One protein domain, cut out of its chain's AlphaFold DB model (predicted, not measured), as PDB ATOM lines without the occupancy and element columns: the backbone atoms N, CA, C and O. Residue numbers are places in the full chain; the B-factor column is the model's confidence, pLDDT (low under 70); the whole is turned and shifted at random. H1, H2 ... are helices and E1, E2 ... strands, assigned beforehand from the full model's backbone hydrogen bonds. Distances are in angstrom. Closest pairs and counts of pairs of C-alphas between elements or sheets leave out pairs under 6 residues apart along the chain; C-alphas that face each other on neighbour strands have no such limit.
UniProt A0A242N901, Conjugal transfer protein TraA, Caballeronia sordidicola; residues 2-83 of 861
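AT A GLANCE: This is residues 2 to 83 of the 861 residues of the protein "Conjugal transfer protein TraA" of Caballeronia sordidicola (UniProt A0A242N901). Three short helices, H2, H3 and H4, make a small cluster with H3 in the middle, packed at a steep tilt on H2 and on H4, while H2 and H4 meet only at their ends; H1 reaches out from the cluster as an arm at one end, and at the other end strand E1 leads into a loop, residues 70 to 83, that folds back on itself and sticks out with residues 74 to 79. The printed part has 82 residues, with four named helices and then one named strand along the chain, H1 H2 H3 H4 E1, and its class is mostly helix. E1 pairs with no named strand. The whole is only just loose, close to compact, with a radius of gyration of the C-alphas of 14.5 A, and is elongated, spanning 50 by 25 by 22 A.

HOW THE PARTS SIT: Start at H1, residues 2 to 17, and go on to H2, residues 21 to 29: they only just touch, with 3 pairs of C-alphas within 8 A, and only at the corner, where the C-alphas of Ile 15 and Gln 21 are closest at 5.9 A. Next look at H3, residues 35 to 43, which touches H2 at a steep tilt of 67 degrees, opposite ways; their closest C-alphas, of Val 22 and Leu 42, are 6.7 A apart. H4, residues 49 to 60, touches H3 at a steep tilt of 46 degrees, opposite ways, with the C-alphas of Ala 39 and Phe 56 closest at 6.6 A. H4 also only just touches H1, with 3 pairs of C-alphas within 8 A, about perpendicular at 76 degrees; the closest C-alphas are those of Leu 16 and Ala 55, 7.1 A apart. E1, residues 65 to 69, is apart from H1 and H3. Every O i to N i+4 pair is within hydrogen-bond range in H3 and H4; in H1 it is 10 of 12 and in H2 4 of 5.

IN THESE COORDINATES: Find C-alpha 2 at (13.957, 23.467, -25.884); from there H1 runs 23.9 A to C-alpha 17. H2 measures 13.6 A, H3 12.3 A and H4 16.3 A, the last ending at C-alpha 60, (44.511, 23.440, -14.790). E1 runs 12.2 A to C-alpha 69 at (45.724, 22.485, -0.509). Beyond it, residues 72 to 73 pair with residues 80 to 81, antiparallel.

THE WHOLE: The two C-alphas farthest apart are those of Arg 2 and Leu 76, 50.4 A. Residues 2 to 7, which belong to H1, and residues 74 to 79 stand free. The printed part has no cut, and the four links between its elements are tight. Look in the B-factor column for low confidence: pLDDT is under 70 at residues 2 to 8 and 74 to 78, and its mean over the printed part is 80.7.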
ATOM      1  N   ARG A   2      13.159  22.837 -24.796       31.22
ATOM      2  CA  ARG A   2      13.957  23.467 -25.884       31.22
ATOM      3  C   ARG A   2      15.037  24.503 -25.492       31.22
ATOM      4  O   ARG A   2      15.967  24.690 -26.257       31.22
ATOM      5  N   LEU A   3      14.929  25.180 -24.344       35.53
ATOM      6  CA  LEU A   3      15.872  26.245 -23.942       35.53
ATOM      7  C   LEU A   3      17.199  25.725 -23.350       35.53
ATOM      8  O   LEU A   3      18.165  26.480 -23.291       35.53
ATOM      9  N   ASP A   4      17.248  24.461 -22.917       55.41
ATOM     10  CA  ASP A   4      18.409  23.880 -22.220       55.41
ATOM     11  C   ASP A   4      19.451  23.330 -23.213       55.41
ATOM     12  O   ASP A   4      20.653  23.512 -23.032       55.41
ATOM     13  N   ASP A   5      18.995  22.765 -24.337       56.34
ATOM     14  CA  ASP A   5      19.874  22.219 -25.381       56.34
ATOM     15  C   ASP A   5      20.635  23.312 -26.149       56.34
ATOM     16  O   ASP A   5      21.787  23.121 -26.542       56.34
ATOM     17  N   ASP A   6      20.025  24.485 -26.345       62.69
ATOM     18  CA  ASP A   6      20.679  25.631 -26.989       62.69
ATOM     19  C   ASP A   6      21.725  26.276 -26.073       62.69
ATOM     20  O   ASP A   6      22.830  26.585 -26.522       62.69
ATOM     21  N   ALA A   7      21.418  26.416 -24.780       64.25
ATOM     22  CA  ALA A   7      22.375  26.889 -23.781       64.25
ATOM     23  C   ALA A   7      23.544  25.906 -23.620       64.25
ATOM     24  O   ALA A   7      24.702  26.320 -23.572       64.25
ATOM     25  N   LYS A   8      23.266  24.596 -23.619       67.06
ATOM     26  CA  LYS A   8      24.292  23.549 -23.566       67.06
ATOM     27  C   LYS A   8      25.210  23.587 -24.790       67.06
ATOM     28  O   LYS A   8      26.424  23.495 -24.624       67.06
ATOM     29  N   ARG A   9      24.660  23.784 -25.994       71.62
ATOM     30  CA  ARG A   9      25.446  23.942 -27.233       71.62
ATOM     31  C   ARG A   9      26.301  25.209 -27.233       71.62
ATOM     32  O   ARG A   9      27.462  25.149 -27.626       71.62
ATOM     33  N   GLN A  10      25.765  26.332 -26.753       72.69
ATOM     34  CA  GLN A  10      26.527  27.580 -26.613       72.69
ATOM     35  C   GLN A  10      27.663  27.448 -25.593       72.69
ATOM     36  O   GLN A  10      28.788  27.851 -25.878       72.69
ATOM     37  N   ASN A  11      27.398  26.825 -24.443       70.94
ATOM     38  CA  ASN A  11      28.419  26.557 -23.432       70.94
ATOM     39  C   ASN A  11      29.496  25.602 -23.959       70.94
ATOM     40  O   ASN A  11      30.673  25.832 -23.706       70.94
ATOM     41  N   ALA A  12      29.121  24.570 -24.723       75.12
ATOM     42  CA  ALA A  12      30.081  23.657 -25.340       75.12
ATOM     43  C   ALA A  12      31.025  24.384 -26.307       75.12
ATOM     44  O   ALA A  12      32.240  24.227 -26.207       75.12
ATOM     45  N   ALA A  13      30.486  25.240 -27.184       77.00
ATOM     46  CA  ALA A  13      31.293  26.043 -28.103       77.00
ATOM     47  C   ALA A  13      32.254  26.988 -27.358       77.00
ATOM     48  O   ALA A  13      33.433  27.065 -27.695       77.00
ATOM     49  N   LEU A  14      31.769  27.652 -26.302       79.00
ATOM     50  CA  LEU A  14      32.576  28.559 -25.484       79.00
ATOM     51  C   LEU A  14      33.695  27.825 -24.726       79.00
ATOM     52  O   LEU A  14      34.804  28.339 -24.637       79.00
ATOM     53  N   ILE A  15      33.422  26.633 -24.183       80.56
ATOM     54  CA  ILE A  15      34.405  25.829 -23.438       80.56
ATOM     55  C   ILE A  15      35.471  25.249 -24.373       80.56
ATOM     56  O   ILE A  15      36.629  25.157 -23.979       80.56
ATOM     57  N   LEU A  16      35.113  24.894 -25.611       76.75
ATOM     58  CA  LEU A  16      36.088  24.468 -26.620       76.75
ATOM     59  C   LEU A  16      37.045  25.608 -27.000       76.75
ATOM     60  O   LEU A  16      38.244  25.381 -27.156       76.75
ATOM     61  N   GLU A  17      36.539  26.840 -27.105       82.31
ATOM     62  CA  GLU A  17      37.359  28.020 -27.402       82.31
ATOM     63  C   GLU A  17      38.191  28.476 -26.187       82.31
ATOM     64  O   GLU A  17      39.373  28.802 -26.324       82.31
ATOM     65  N   LYS A  18      37.583  28.477 -24.994       85.19
ATOM     66  CA  LYS A  18      38.146  28.967 -23.724       85.19
ATOM     67  C   LYS A  18      37.893  27.967 -22.588       85.19
ATOM     68  O   LYS A  18      36.958  28.151 -21.797       85.19
ATOM     69  N   PRO A  19      38.715  26.909 -22.474       82.75
ATOM     70  CA  PRO A  19      38.524  25.850 -21.484       82.75
ATOM     71  C   PRO A  19      38.445  26.330 -20.033       82.75
ATOM     72  O   PRO A  19      37.745  25.728 -19.222       82.75
ATOM     73  N   GLU A  20      39.095  27.443 -19.696       81.19
ATOM     74  CA  GLU A  20      39.062  28.059 -18.368       81.19
ATOM     75  C   GLU A  20      37.661  28.520 -17.928       81.19
ATOM     76  O   GLU A  20      37.401  28.622 -16.730       81.19
ATOM     77  N   GLN A  21      36.721  28.718 -18.858       86.19
ATOM     78  CA  GLN A  21      35.319  29.035 -18.542       86.19
ATOM     79  C   GLN A  21      34.636  27.914 -17.745       86.19
ATOM     80  O   GLN A  21      33.676  28.162 -17.012       86.19
ATOM     81  N   VAL A  22      35.171  26.689 -17.811       88.50
ATOM     82  CA  VAL A  22      34.712  25.579 -16.975       88.50
ATOM     83  C   VAL A  22      34.843  25.890 -15.481       88.50
ATOM     84  O   VAL A  22      33.999  25.469 -14.691       88.50
ATOM     85  N   LEU A  23      35.853  26.674 -15.088       90.19
ATOM     86  CA  LEU A  23      36.096  27.037 -13.693       90.19
ATOM     87  C   LEU A  23      34.988  27.936 -13.143       90.19
ATOM     88  O   LEU A  23      34.632  27.795 -11.980       90.19
ATOM     89  N   LEU A  24      34.400  28.800 -13.977       86.44
ATOM     90  CA  LEU A  24      33.255  29.633 -13.597       86.44
ATOM     91  C   LEU A  24      31.983  28.802 -13.411       86.44
ATOM     92  O   LEU A  24      31.205  29.045 -12.490       86.44
ATOM     93  N   LEU A  25      31.769  27.792 -14.258       86.25
ATOM     94  CA  LEU A  25      30.640  26.873 -14.092       86.25
ATOM     95  C   LEU A  25      30.742  26.107 -12.772       86.25
ATOM     96  O   LEU A  25      29.747  25.977 -12.062       86.25
ATOM     97  N   ILE A  26      31.944  25.648 -12.424       89.50
ATOM     98  CA  ILE A  26      32.187  24.945 -11.163       89.50
ATOM     99  C   ILE A  26      32.076  25.912  -9.982       89.50
ATOM    100  O   ILE A  26      31.377  25.598  -9.022       89.50
ATOM    101  N   SER A  27      32.687  27.100 -10.061       89.56
ATOM    102  CA  SER A  27      32.697  28.085  -8.969       89.56
ATOM    103  C   SER A  27      31.335  28.735  -8.697       89.56
ATOM    104  O   SER A  27      31.147  29.382  -7.667       89.56
ATOM    105  N   ASN A  28      30.353  28.545  -9.583       86.31
ATOM    106  CA  ASN A  28      28.956  28.885  -9.317       86.31
ATOM    107  C   ASN A  28      28.276  27.882  -8.372       86.31
ATOM    108  O   ASN A  28      27.411  28.277  -7.586       86.31
ATOM    109  N   GLU A  29      28.668  26.608  -8.416       86.00
ATOM    110  CA  GLU A  29      28.068  25.525  -7.625       86.00
ATOM    111  C   GLU A  29      28.922  25.137  -6.407       86.00
ATOM    112  O   GLU A  29      28.384  24.704  -5.385       86.00
ATOM    113  N   LYS A  30      30.246  25.305  -6.472       89.62
ATOM    114  CA  LYS A  30      31.209  24.868  -5.453       89.62
ATOM    115  C   LYS A  30      32.234  25.956  -5.151       89.62
ATOM    116  O   LYS A  30      32.834  26.496  -6.070       89.62
ATOM    117  N   SER A  31      32.486  26.240  -3.872       89.88
ATOM    118  CA  SER A  31      33.577  27.161  -3.507       89.88
ATOM    119  C   SER A  31      34.931  26.478  -3.563       89.88
ATOM    120  O   SER A  31      35.909  27.086  -3.984       89.88
ATOM    121  N   VAL A  32      34.971  25.208  -3.170       89.25
ATOM    122  CA  VAL A  32      36.155  24.355  -3.221       89.25
ATOM    123  C   VAL A  32      35.811  23.118  -4.039       89.25
ATOM    124  O   VAL A  32      34.729  22.544  -3.898       89.25
ATOM    125  N   PHE A  33      36.709  22.739  -4.934       91.38
ATOM    126  CA  PHE A  33      36.533  21.619  -5.850       91.38
ATOM    127  C   PHE A  33      37.867  20.915  -6.092       91.38
ATOM    128  O   PHE A  33      38.930  21.418  -5.733       91.38
ATOM    129  N   ASP A  34      37.821  19.722  -6.674       91.44
ATOM    130  CA  ASP A  34      39.016  18.940  -6.995       91.44
ATOM    131  C   ASP A  34      39.203  18.760  -8.512       91.44
ATOM    132  O   ASP A  34      38.382  19.175  -9.338       91.44
ATOM    133  N   ARG A  35      40.303  18.109  -8.906       91.00
ATOM    134  CA  ARG A  35      40.588  17.813 -10.321       91.00
ATOM    135  C   ARG A  35      39.505  16.953 -10.982       91.00
ATOM    136  O   ARG A  35      39.298  17.064 -12.191       91.00
ATOM    137  N   ARG A  36      38.801  16.102 -10.225       90.81
ATOM    138  CA  ARG A  36      37.726  15.249 -10.759       90.81
ATOM    139  C   ARG A  36      36.486  16.070 -11.085       90.81
ATOM    140  O   ARG A  36      35.804  15.740 -12.051       90.81
ATOM    141  N   ASP A  37      36.199  17.128 -10.334       91.12
ATOM    142  CA  ASP A  37      35.104  18.056 -10.640       91.12
ATOM    143  C   ASP A  37      35.338  18.824 -11.949       91.12
ATOM    144  O   ASP A  37      34.413  18.964 -12.759       91.12
ATOM    145  N   ILE A  38      36.583  19.253 -12.187       90.94
ATOM    146  CA  ILE A  38      37.005  19.890 -13.444       90.94
ATOM    147  C   ILE A  38      36.832  18.913 -14.605       90.94
ATOM    148  O   ILE A  38      36.116  19.207 -15.564       90.94
ATOM    149  N   ALA A  39      37.408  17.715 -14.477       90.25
ATOM    150  CA  ALA A  39      37.300  16.658 -15.476       90.25
ATOM    151  C   ALA A  39      35.834  16.302 -15.780       90.25
ATOM    152  O   ALA A  39      35.417  16.294 -16.936       90.25
ATOM    153  N   ARG A  40      35.016  16.074 -14.747       89.62
ATOM    154  CA  ARG A  40      33.595  15.730 -14.902       89.62
ATOM    155  C   ARG A  40      32.815  16.836 -15.597       89.62
ATOM    156  O   ARG A  40      31.914  16.542 -16.377       89.62
ATOM    157  N   THR A  41      33.131  18.100 -15.320       88.88
ATOM    158  CA  THR A  41      32.440  19.218 -15.964       88.88
ATOM    159  C   THR A  41      32.841  19.360 -17.422       88.88
ATOM    160  O   THR A  41      31.945  19.498 -18.247       88.88
ATOM    161  N   LEU A  42      34.126  19.240 -17.759       88.12
ATOM    162  CA  LEU A  42      34.580  19.242 -19.154       88.12
ATOM    163  C   LEU A  42      33.956  18.097 -19.958       88.12
ATOM    164  O   LEU A  42      33.473  18.324 -21.062       88.12
ATOM    165  N   HIS A  43      33.862  16.900 -19.376       87.19
ATOM    166  CA  HIS A  43      33.286  15.734 -20.050       87.19
ATOM    167  C   HIS A  43      31.785  15.877 -20.365       87.19
ATOM    168  O   HIS A  43      31.255  15.148 -21.191       87.19
ATOM    169  N   ARG A  44      31.072  16.836 -19.751       85.75
ATOM    170  CA  ARG A  44      29.679  17.150 -20.130       85.75
ATOM    171  C   ARG A  44      29.563  17.863 -21.483       85.75
ATOM    172  O   ARG A  44      28.450  17.947 -22.011       85.75
ATOM    173  N   TYR A  45      30.665  18.425 -21.977       83.50
ATOM    174  CA  TYR A  45      30.706  19.305 -23.145       83.50
ATOM    175  C   TYR A  45      31.723  18.871 -24.207       83.50
ATOM    176  O   TYR A  45      31.599  19.301 -25.349       83.50
ATOM    177  N   ILE A  46      32.715  18.054 -23.839       83.88
ATOM    178  CA  ILE A  46      33.786  17.586 -24.720       83.88
ATOM    179  C   ILE A  46      33.818  16.056 -24.706       83.88
ATOM    180  O   ILE A  46      34.123  15.446 -23.678       83.88
ATOM    181  N   ASP A  47      33.548  15.460 -25.867       79.88
ATOM    182  CA  ASP A  47      33.536  14.005 -26.060       79.88
ATOM    183  C   ASP A  47      34.884  13.461 -26.581       79.88
ATOM    184  O   ASP A  47      35.235  12.310 -26.322       79.88
ATOM    185  N   GLY A  48      35.662  14.280 -27.304       83.38
ATOM    186  CA  GLY A  48      36.949  13.894 -27.890       83.38
ATOM    187  C   GLY A  48      38.065  13.772 -26.848       83.38
ATOM    188  O   GLY A  48      38.257  14.671 -26.035       83.38
ATOM    189  N   VAL A  49      38.835  12.677 -26.885       85.06
ATOM    190  CA  VAL A  49      39.894  12.397 -25.891       85.06
ATOM    191  C   VAL A  49      41.022  13.436 -25.938       85.06
ATOM    192  O   VAL A  49      41.450  13.917 -24.890       85.06
ATOM    193  N   GLU A  50      41.491  13.805 -27.132       84.62
ATOM    194  CA  GLU A  50      42.581  14.780 -27.309       84.62
ATOM    195  C   GLU A  50      42.141  16.207 -26.947       84.62
ATOM    196  O   GLU A  50      42.834  16.911 -26.204       84.62
ATOM    197  N   ASP A  51      40.947  16.603 -27.398       83.81
ATOM    198  CA  ASP A  51      40.336  17.889 -27.051       83.81
ATOM    199  C   ASP A  51      40.117  18.001 -25.541       83.81
ATOM    200  O   ASP A  51      40.407  19.034 -24.935       83.81
ATOM    201  N   PHE A  52      39.674  16.913 -24.905       88.56
ATOM    202  CA  PHE A  52      39.487  16.845 -23.463       88.56
ATOM    203  C   PHE A  52      40.808  17.022 -22.711       88.56
ATOM    204  O   PHE A  52      40.872  17.824 -21.781       88.56
ATOM    205  N   GLN A  53      41.869  16.309 -23.104       87.38
ATOM    206  CA  GLN A  53      43.182  16.431 -22.462       87.38
ATOM    207  C   GLN A  53      43.741  17.851 -22.595       87.38
ATOM    208  O   GLN A  53      44.228  18.418 -21.614       87.38
ATOM    209  N   THR A  54      43.606  18.449 -23.780       86.94
ATOM    210  CA  THR A  54      44.043  19.824 -24.052       86.94
ATOM    211  C   THR A  54      43.251  20.834 -23.223       86.94
ATOM    212  O   THR A  54      43.837  21.703 -22.572       86.94
ATOM    213  N   ALA A  55      41.922  20.709 -23.198       87.19
ATOM    214  CA  ALA A  55      41.042  21.571 -22.417       87.19
ATOM    215  C   ALA A  55      41.301  21.440 -20.911       87.19
ATOM    216  O   ALA A  55      41.379  22.446 -20.205       87.19
ATOM    217  N   PHE A  56      41.499  20.216 -20.423       90.88
ATOM    218  CA  PHE A  56      41.814  19.948 -19.025       90.88
ATOM    219  C   PHE A  56      43.155  20.568 -18.623       90.88
ATOM    220  O   PHE A  56      43.217  21.278 -17.621       90.88
ATOM    221  N   ALA A  57      44.209  20.382 -19.424       88.81
ATOM    222  CA  ALA A  57      45.513  20.992 -19.169       88.81
ATOM    223  C   ALA A  57      45.437  22.528 -19.146       88.81
ATOM    224  O   ALA A  57      45.993  23.156 -18.246       88.81
ATOM    225  N   ARG A  58      44.693  23.138 -20.080       89.81
ATOM    226  CA  ARG A  58      44.468  24.595 -20.114       89.81
ATOM    227  C   ARG A  58      43.691  25.100 -18.900       89.81
ATOM    228  O   ARG A  58      44.080  26.108 -18.320       89.81
ATOM    229  N   ALA A  59      42.634  24.399 -18.486       90.06
ATOM    230  CA  ALA A  59      41.875  24.756 -17.290       90.06
ATOM    231  C   ALA A  59      42.742  24.661 -16.020       90.06
ATOM    232  O   ALA A  59      42.694  25.559 -15.183       90.06
ATOM    233  N   MET A  60      43.576  23.621 -15.909       91.81
ATOM    234  CA  MET A  60      44.511  23.440 -14.790       91.81
ATOM    235  C   MET A  60      45.643  24.476 -14.767       91.81
ATOM    236  O   MET A  60      46.121  24.818 -13.692       91.81
ATOM    237  N   ALA A  61      46.067  24.977 -15.930       88.44
ATOM    238  CA  ALA A  61      47.083  26.023 -16.061       88.44
ATOM    239  C   ALA A  61      46.505  27.452 -15.996       88.44
ATOM    240  O   ALA A  61      47.242  28.423 -16.169       88.44
ATOM    241  N   SER A  62      45.191  27.600 -15.790       88.62
ATOM    242  CA  SER A  62      44.543  28.909 -15.753       88.62
ATOM    243  C   SER A  62      45.019  29.724 -14.545       88.62
ATOM    244  O   SER A  62      44.946  29.224 -13.423       88.62
ATOM    245  N   PRO A  63      45.388  31.008 -14.717       84.38
ATOM    246  CA  PRO A  63      45.785  31.870 -13.600       84.38
ATOM    247  C   PRO A  63      44.627  32.191 -12.642       84.38
ATOM    248  O   PRO A  63      44.850  32.722 -11.558       84.38
ATOM    249  N   VAL A  64      43.380  31.902 -13.033       86.38
ATOM    250  CA  VAL A  64      42.193  32.082 -12.183       86.38
ATOM    251  C   VAL A  64      42.070  30.955 -11.151       86.38
ATOM    252  O   VAL A  64      41.445  31.162 -10.107       86.38
ATOM    253  N   LEU A  65      42.653  29.783 -11.427       90.19
ATOM    254  CA  LEU A  65      42.650  28.624 -10.541       90.19
ATOM    255  C   LEU A  65      43.692  28.802  -9.434       90.19
ATOM    256  O   LEU A  65      44.852  29.102  -9.701       90.19
ATOM    257  N   VAL A  66      43.285  28.572  -8.191       87.88
ATOM    258  CA  VAL A  66      44.160  28.632  -7.019       87.88
ATOM    259  C   VAL A  66      44.135  27.286  -6.321       87.88
ATOM    260  O   VAL A  66      43.063  26.771  -6.005       87.88
ATOM    261  N   GLU A  67      45.313  26.722  -6.069       88.81
ATOM    262  CA  GLU A  67      45.453  25.549  -5.210       88.81
ATOM    263  C   GLU A  67      45.385  25.989  -3.743       88.81
ATOM    264  O   GLU A  67      46.231  26.739  -3.265       88.81
ATOM    265  N   LEU A  68      44.344  25.548  -3.038       83.50
ATOM    266  CA  LEU A  68      44.160  25.811  -1.609       83.50
ATOM    267  C   LEU A  68      44.952  24.829  -0.749       83.50
ATOM    268  O   LEU A  68      45.450  25.195   0.313       83.50
ATOM    269  N   ARG A  69      45.025  23.571  -1.196       85.81
ATOM    270  CA  ARG A  69      45.724  22.485  -0.509       85.81
ATOM    271  C   ARG A  69      46.213  21.460  -1.523       85.81
ATOM    272  O   ARG A  69      45.421  20.982  -2.338       85.81
ATOM    273  N   ALA A  70      47.483  21.085  -1.421       84.88
ATOM    274  CA  ALA A  70      48.061  20.023  -2.231       84.88
ATOM    275  C   ALA A  70      47.466  18.647  -1.890       84.88
ATOM    276  O   ALA A  70      46.912  18.429  -0.808       84.88
ATOM    277  N   GLU A  71      47.598  17.706  -2.824       85.31
ATOM    278  CA  GLU A  71      47.262  16.305  -2.577       85.31
ATOM    279  C   GLU A  71      48.119  15.772  -1.426       85.31
ATOM    280  O   GLU A  71      49.339  15.959  -1.399       85.31
ATOM    281  N   ARG A  72      47.479  15.111  -0.462       80.38
ATOM    282  CA  ARG A  72      48.166  14.552   0.701       80.38
ATOM    283  C   ARG A  72      47.677  13.151   0.985       80.38
ATOM    284  O   ARG A  72      46.519  12.810   0.765       80.38
ATOM    285  N   ARG A  73      48.570  12.333   1.523       75.12
ATOM    286  CA  ARG A  73      48.195  11.027   2.041       75.12
ATOM    287  C   ARG A  73      47.802  11.182   3.502       75.12
ATOM    288  O   ARG A  73      48.620  11.631   4.304       75.12
ATOM    289  N   ASN A  74      46.571  10.822   3.838       60.97
ATOM    290  CA  ASN A  74      46.107  10.812   5.212       60.97
ATOM    291  C   ASN A  74      46.959   9.811   6.007       60.97
ATOM    292  O   ASN A  74      47.021   8.624   5.680       60.97
ATOM    293  N   ALA A  75      47.665  10.301   7.026       53.88
ATOM    294  CA  ALA A  75      48.617   9.498   7.790       53.88
ATOM    295  C   ALA A  75      47.938   8.412   8.649       53.88
ATOM    296  O   ALA A  75      48.597   7.445   9.027       53.88
ATOM    297  N   LEU A  76      46.644   8.571   8.947       44.16
ATOM    298  CA  LEU A  76      45.858   7.676   9.798       44.16
ATOM    299  C   LEU A  76      45.125   6.610   8.975       44.16
ATOM    300  O   LEU A  76      45.145   5.437   9.339       44.16
ATOM    301  N   THR A  77      44.515   6.989   7.849       60.56
ATOM    302  CA  THR A  77      43.732   6.062   7.007       60.56
ATOM    303  C   THR A  77      44.536   5.491   5.836       60.56
ATOM    304  O   THR A  77      44.178   4.461   5.268       60.56
ATOM    305  N   GLY A  78      45.655   6.128   5.475       66.69
ATOM    306  CA  GLY A  78      46.455   5.792   4.297       66.69
ATOM    307  C   GLY A  78      45.813   6.203   2.968       66.69
ATOM    308  O   GLY A  78      46.423   5.956   1.919       66.69
ATOM    309  N   GLU A  79      44.625   6.818   3.011       70.94
ATOM    310  CA  GLU A  79      43.874   7.306   1.855       70.94
ATOM    311  C   GLU A  79      44.528   8.544   1.238       70.94
ATOM    312  O   GLU A  79      45.214   9.317   1.908       70.94
ATOM    313  N   ILE A  80      44.336   8.720  -0.068       75.62
ATOM    314  CA  ILE A  80      44.811   9.900  -0.789       75.62
ATOM    315  C   ILE A  80      43.698  10.946  -0.748       75.62
ATOM    316  O   ILE A  80      42.656  10.781  -1.383       75.62
ATOM    317  N   GLU A  81      43.939  12.029  -0.020       78.12
ATOM    318  CA  GLU A  81      43.115  13.227  -0.066       78.12
ATOM    319  C   GLU A  81      43.541  14.064  -1.269       78.12
ATOM    320  O   GLU A  81      44.658  14.584  -1.318       78.12
ATOM    321  N   LEU A  82      42.640  14.190  -2.242       84.44
ATOM    322  CA  LEU A  82      42.889  14.942  -3.468       84.44
ATOM    323  C   LEU A  82      43.213  16.410  -3.172       84.44
ATOM    324  O   LEU A  82      42.703  17.001  -2.217       84.44
ATOM    325  N   ALA A  83      44.004  17.009  -4.062       87.00
ATOM    326  CA  ALA A  83      44.245  18.445  -4.053       87.00
ATOM    327  C   ALA A  83      42.927  19.234  -4.146       87.00
ATOM    328  O   ALA A  83      41.998  18.859  -4.875       87.00
TER     329      ALA A  83